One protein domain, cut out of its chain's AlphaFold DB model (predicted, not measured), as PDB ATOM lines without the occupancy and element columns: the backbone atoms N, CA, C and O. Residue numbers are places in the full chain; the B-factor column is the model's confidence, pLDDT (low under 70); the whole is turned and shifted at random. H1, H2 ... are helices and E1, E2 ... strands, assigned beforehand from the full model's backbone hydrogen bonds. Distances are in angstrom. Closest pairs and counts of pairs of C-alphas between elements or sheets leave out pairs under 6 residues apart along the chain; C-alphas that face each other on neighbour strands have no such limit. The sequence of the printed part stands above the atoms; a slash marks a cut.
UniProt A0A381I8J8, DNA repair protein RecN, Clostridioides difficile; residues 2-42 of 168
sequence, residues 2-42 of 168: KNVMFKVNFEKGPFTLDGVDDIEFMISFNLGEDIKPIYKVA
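What this domain is: This is residues 2 to 42 of the 168 residues of the protein "DNA repair protein RecN" of Clostridioides difficile (UniProt A0A381I8J8). A long, narrow hairpin of two antiparallel strands, E1 and E2, makes the length of this model, and E1 bends near the hairpin's turn. At the other end, the stretch after E2 makes a loop and folds back beside E2, where residues 36 to 37 pair briefly with residues 26 to 27 of E2, and the very short helix H1, residues 38 to 41, follows near that part of E2, one residue before the printed part ends at Ala 42. The printed part has 41 residues with two named strands and one named helix, in the order E1, E2, H1; the sheet has the order E1 - E2, and the class is mostly strand. The whole is loose, with a radius of gyration of the C-alphas of 12.6 A, and is a rod that spans 38 by 14 by 12 A.

How they stand to each other: E1, residues 5 to 16, and E2, residues 19 to 28, are antiparallel neighbours and form a hairpin, with 159 degrees between their N-to-C directions. The C-alphas of Met 5 and Ser 28 face each other at 5.2 A, and those of Thr 16 and Gly 19 at 5.1 A. Backbone N 9 and O 24 are within hydrogen-bond range at 2.8 A, and N 22 and O 11 at 2.7 A. E1 bends by 68 degrees at residue 13. Residues 26 to 27 of E2 also make a short antiparallel pairing with residues 36 to 37. H1, residues 38 to 41, has its closest C-alpha pair with E2 at Met 26 and Ile 38, 5.4 A apart. H1 and E1 are apart. H1 is too short for any pair of O i and N i+4 inside it; its one pair of O i and N i+3 is within range.

Where its parts are: E1 begins at Met 5, C-alpha (-17.035, 38.908, 11.406), and ends at Thr 16, 29.6 A from first to last C-alpha. After a tight link of 2 residues, E2 runs from Gly 19, C-alpha (-33.225, 59.872, 13.938), to Ser 28, over 27.2 A. A short link of 9 residues leads to H1, from Ile 38 to Val 41, C-alpha (-9.546, 47.222, 15.393).

The domain as a whole: The two C-alphas farthest apart are those of Lys 2 and Leu 17, at 38.6 A, while the C-alphas of Lys 2 and Ala 42 are 15.7 A apart. The printed part runs from residue 2 to residue 42 of a chain of 168 residues and has no cut. None of its links is long. The mean pLDDT of the printed part is 87.9, and residues 2 and 42 are under 70.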
ATOM      1  N   LYS A   2     -10.750  34.802   5.443       62.72
ATOM      2  CA  LYS A   2     -11.509  33.756   6.158       62.72
ATOM      3  C   LYS A   2     -11.685  34.196   7.615       62.72
ATOM      4  O   LYS A   2     -10.743  34.737   8.176       62.72
ATOM      5  N   ASN A   3     -12.854  33.937   8.203       79.06
ATOM      6  CA  ASN A   3     -13.181  34.205   9.614       79.06
ATOM      7  C   ASN A   3     -13.347  35.683  10.018       79.06
ATOM      8  O   ASN A   3     -13.334  35.981  11.207       79.06
ATOM      9  N   VAL A   4     -13.549  36.595   9.059       82.25
ATOM     10  CA  VAL A   4     -13.945  37.977   9.377       82.25
ATOM     11  C   VAL A   4     -15.399  37.989   9.825       82.25
ATOM     12  O   VAL A   4     -16.262  37.438   9.137       82.25
ATOM     13  N   MET A   5     -15.673  38.642  10.950       87.69
ATOM     14  CA  MET A   5     -17.035  38.908  11.406       87.69
ATOM     15  C   MET A   5     -17.341  40.386  11.223       87.69
ATOM     16  O   MET A   5     -16.587  41.231  11.695       87.69
ATOM     17  N   PHE A   6     -18.459  40.692  10.571       88.81
ATOM     18  CA  PHE A   6     -18.968  42.049  10.411       88.81
ATOM     19  C   PHE A   6     -20.385  42.118  10.980       88.81
ATOM     20  O   PHE A   6     -21.221  41.265  10.671       88.81
ATOM     21  N   LYS A   7     -20.650  43.118  11.818       91.81
ATOM     22  CA  LYS A   7     -21.958  43.366  12.430       91.81
ATOM     23  C   LYS A   7     -22.242  44.860  12.389       91.81
ATOM     24  O   LYS A   7     -21.363  45.669  12.655       91.81
ATOM     25  N   VAL A   8     -23.491  45.217  12.130       93.56
ATOM     26  CA  VAL A   8     -23.984  46.578  12.349       93.56
ATOM     27  C   VAL A   8     -24.681  46.602  13.707       93.56
ATOM     28  O   VAL A   8     -25.575  45.788  13.954       93.56
ATOM     29  N   ASN A   9     -24.214  47.453  14.615       94.06
ATOM     30  CA  ASN A   9     -24.844  47.674  15.910       94.06
ATOM     31  C   ASN A   9     -25.816  48.850  15.801       94.06
ATOM     32  O   ASN A   9     -25.495  49.843  15.159       94.06
ATOM     33  N   PHE A  10     -26.984  48.713  16.424       94.69
ATOM     34  CA  PHE A  10     -28.015  49.745  16.475       94.69
ATOM     35  C   PHE A  10     -28.342  49.995  17.942       94.69
ATOM     36  O   PHE A  10     -28.790  49.076  18.636       94.69
ATOM     37  N   GLU A  11     -28.122  51.215  18.412       94.00
ATOM     38  CA  GLU A  11     -28.451  51.631  19.773       94.00
ATOM     39  C   GLU A  11     -29.412  52.808  19.743       94.00
ATOM     40  O   GLU A  11     -29.317  53.677  18.890       94.00
ATOM     41  N   LYS A  12     -30.366  52.850  20.673       94.25
ATOM     42  CA  LYS A  12     -31.304  53.972  20.733       94.25
ATOM     43  C   LYS A  12     -30.694  55.119  21.526       94.25
ATOM     44  O   LYS A  12     -30.449  54.977  22.724       94.25
ATOM     45  N   GLY A  13     -30.503  56.247  20.861       90.56
ATOM     46  CA  GLY A  13     -30.082  57.513  21.438       90.56
ATOM     47  C   GLY A  13     -31.248  58.477  21.697       90.56
ATOM     48  O   GLY A  13     -32.424  58.107  21.621       90.56
ATOM     49  N   PRO A  14     -30.944  59.740  22.038       92.06
ATOM     50  CA  PRO A  14     -31.934  60.810  22.034       92.06
ATOM     51  C   PRO A  14     -32.434  61.082  20.608       92.06
ATOM     52  O   PRO A  14     -31.745  60.809  19.631       92.06
ATOM     53  N   PHE A  15     -33.622  61.672  20.482       94.69
ATOM     54  CA  PHE A  15     -34.105  62.135  19.184       94.69
ATOM     55  C   PHE A  15     -33.204  63.249  18.646       94.69
ATOM     56  O   PHE A  15     -33.051  64.295  19.280       94.69
ATOM     57  N   THR A  16     -32.651  63.024  17.459       93.88
ATOM     58  CA  THR A  16     -31.871  64.002  16.697       93.88
ATOM     59  C   THR A  16     -32.524  64.255  15.336       93.88
ATOM     60  O   THR A  16     -33.529  63.627  14.993       93.88
ATOM     61  N   LEU A  17     -31.967  65.178  14.548       95.12
ATOM     62  CA  LEU A  17     -32.400  65.400  13.162       95.12
ATOM     63  C   LEU A  17     -32.148  64.175  12.264       95.12
ATOM     64  O   LEU A  17     -32.861  64.006  11.278       95.12
ATOM     65  N   ASP A  18     -31.202  63.311  12.642       92.69
ATOM     66  CA  ASP A  18     -30.818  62.106  11.898       92.69
ATOM     67  C   ASP A  18     -31.582  60.847  12.357       92.69
ATOM     68  O   ASP A  18     -31.439  59.775  11.772       92.69
ATOM     69  N   GLY A  19     -32.433  60.969  13.384       94.50
ATOM     70  CA  GLY A  19     -33.225  59.872  13.938       94.50
ATOM     71  C   GLY A  19     -32.906  59.561  15.401       94.50
ATOM     72  O   GLY A  19     -32.338  60.379  16.127       94.50
ATOM     73  N   VAL A  20     -33.361  58.387  15.846       96.00
ATOM     74  CA  VAL A  20     -33.203  57.883  17.225       96.00
ATOM     75  C   VAL A  20     -32.200  56.734  17.318       96.00
ATOM     76  O   VAL A  20     -31.789  56.383  18.417       96.00
ATOM     77  N   ASP A  21     -31.820  56.135  16.191       95.12
ATOM     78  CA  ASP A  21     -30.869  55.030  16.156       95.12
ATOM     79  C   ASP A  21     -29.458  55.577  15.903       95.12
ATOM     80  O   ASP A  21     -29.214  56.263  14.913       95.12
ATOM     81  N   ASP A  22     -28.535  55.259  16.801       92.00
ATOM     82  CA  ASP A  22     -27.095  55.398  16.629       92.00
ATOM     83  C   ASP A  22     -26.550  54.094  16.028       92.00
ATOM     84  O   ASP A  22     -26.837  52.994  16.519       92.00
ATOM     85  N   ILE A  23     -25.822  54.211  14.919       92.81
ATOM     86  CA  ILE A  23     -25.415  53.079  14.083       92.81
ATOM     87  C   ILE A  23     -23.895  52.980  14.088       92.81
ATOM     88  O   ILE A  23     -23.202  53.865  13.589       92.81
ATOM     89  N   GLU A  24     -23.370  51.851  14.565       91.75
ATOM     90  CA  GLU A  24     -21.928  51.598  14.604       91.75
ATOM     91  C   GLU A  24     -21.557  50.338  13.812       91.75
ATOM     92  O   GLU A  24     -22.122  49.254  13.998       91.75
ATOM     93  N   PHE A  25     -20.576  50.462  12.914       91.25
ATOM     94  CA  PHE A  25     -20.014  49.323  12.191       91.25
ATOM     95  C   PHE A  25     -18.953  48.617  13.031       91.25
ATOM     96  O   PHE A  25     -17.907  49.181  13.369       91.25
ATOM     97  N   MET A  26     -19.215  47.346  13.320       91.62
ATOM     98  CA  MET A  26     -18.407  46.492  14.175       91.62
ATOM     99  C   MET A  26     -17.731  45.408  13.334       91.62
ATOM    100  O   MET A  26     -18.378  44.762  12.503       91.62
ATOM    101  N   ILE A  27     -16.440  45.173  13.560       90.25
ATOM    102  CA  ILE A  27     -15.662  44.175  12.823       90.25
ATOM    103  C   ILE A  27     -14.702  43.410  13.738       90.25
ATOM    104  O   ILE A  27     -14.275  43.906  14.779       90.25
ATOM    105  N   SER A  28     -14.373  42.186  13.340       89.06
ATOM    106  CA  SER A  28     -13.233  41.420  13.844       89.06
ATOM    107  C   SER A  28     -12.506  40.824  12.642       89.06
ATOM    108  O   SER A  28     -13.122  40.122  11.833       89.06
ATOM    109  N   PHE A  29     -11.224  41.167  12.478       82.81
ATOM    110  CA  PHE A  29     -10.408  40.719  11.343       82.81
ATOM    111  C   PHE A  29      -9.807  39.329  11.568       82.81
ATOM    112  O   PHE A  29      -9.559  38.611  10.596       82.81
ATOM    113  N   ASN A  30      -9.618  38.933  12.831       81.69
ATOM    114  CA  ASN A  30      -8.923  37.710  13.207       81.69
ATOM    115  C   ASN A  30      -9.806  36.780  14.044       81.69
ATOM    116  O   ASN A  30     -10.595  37.194  14.891       81.69
ATOM    117  N   LEU A  31      -9.626  35.475  13.837       80.94
ATOM    118  CA  LEU A  31     -10.301  34.462  14.641       80.94
ATOM    119  C   LEU A  31      -9.853  34.574  16.107       80.94
ATOM    120  O   LEU A  31      -8.664  34.472  16.396       80.94
ATOM    121  N   GLY A  32     -10.812  34.722  17.022       82.25
ATOM    122  CA  GLY A  32     -10.551  34.830  18.461       82.25
ATOM    123  C   GLY A  32     -10.432  36.264  18.984       82.25
ATOM    124  O   GLY A  32     -10.310  36.439  20.192       82.25
ATOM    125  N   GLU A  33     -10.508  37.278  18.117       83.12
ATOM    126  CA  GLU A  33     -10.613  38.676  18.544       83.12
ATOM    127  C   GLU A  33     -12.072  39.103  18.717       83.12
ATOM    128  O   GLU A  33     -12.938  38.782  17.894       83.12
ATOM    129  N   ASP A  34     -12.329  39.879  19.773       86.25
ATOM    130  CA  ASP A  34     -13.637  40.478  20.022       86.25
ATOM    131  C   ASP A  34     -14.045  41.410  18.884       86.25
ATOM    132  O   ASP A  34     -13.241  42.188  18.363       86.25
ATOM    133  N   ILE A  35     -15.336  41.392  18.557       90.06
ATOM    134  CA  ILE A  35     -15.900  42.355  17.623       90.06
ATOM    135  C   ILE A  35     -15.882  43.751  18.253       90.06
ATOM    136  O   ILE A  35     -16.405  43.970  19.349       90.06
ATOM    137  N   LYS A  36     -15.256  44.704  17.570       89.88
ATOM    138  CA  LYS A  36     -15.065  46.072  18.063       89.88
ATOM    139  C   LYS A  36     -15.428  47.079  16.971       89.88
ATOM    140  O   LYS A  36     -15.502  46.697  15.801       89.88
ATOM    141  N   PRO A  37     -15.648  48.354  17.328       90.00
ATOM    142  CA  PRO A  37     -15.871  49.397  16.338       90.00
ATOM    143  C   PRO A  37     -14.733  49.445  15.331       90.00
ATOM    144  O   PRO A  37     -13.570  49.376  15.729       90.00
ATOM    145  N   ILE A  38     -15.050  49.601  14.047       86.06
ATOM    146  CA  ILE A  38     -14.065  49.491  12.962       86.06
ATOM    147  C   ILE A  38     -12.818  50.370  13.164       86.06
ATOM    148  O   ILE A  38     -11.699  49.915  12.932       86.06
ATOM    149  N   TYR A  39     -12.991  51.580  13.704       81.19
ATOM    150  CA  TYR A  39     -11.899  52.521  13.975       81.19
ATOM    151  C   TYR A  39     -10.945  52.079  15.103       81.19
ATOM    152  O   TYR A  39      -9.876  52.664  15.252       81.19
ATOM    153  N   LYS A  40     -11.317  51.076  15.914       83.81
ATOM    154  CA  LYS A  40     -10.514  50.562  17.041       83.81
ATOM    155  C   LYS A  40      -9.720  49.296  16.726       83.81
ATOM    156  O   LYS A  40      -8.864  48.932  17.527       83.81
ATOM    157  N   VAL A  41     -10.050  48.589  15.647       72.75
ATOM    158  CA  VAL A  41      -9.546  47.222  15.393       72.75
ATOM    159  C   VAL A  41      -8.666  47.119  14.161       72.75
ATOM    160  O   VAL A  41      -7.886  46.183  14.065       72.75
ATOM    161  N   ALA A  42      -8.784  48.052  13.222       67.38
ATOM    162  CA  ALA A  42      -8.055  47.965  11.970       67.38
ATOM    163  C   ALA A  42      -6.640  48.551  12.097       67.38
ATOM    164  O   ALA A  42      -6.469  49.698  12.520       67.38
TER     165      ALA A  42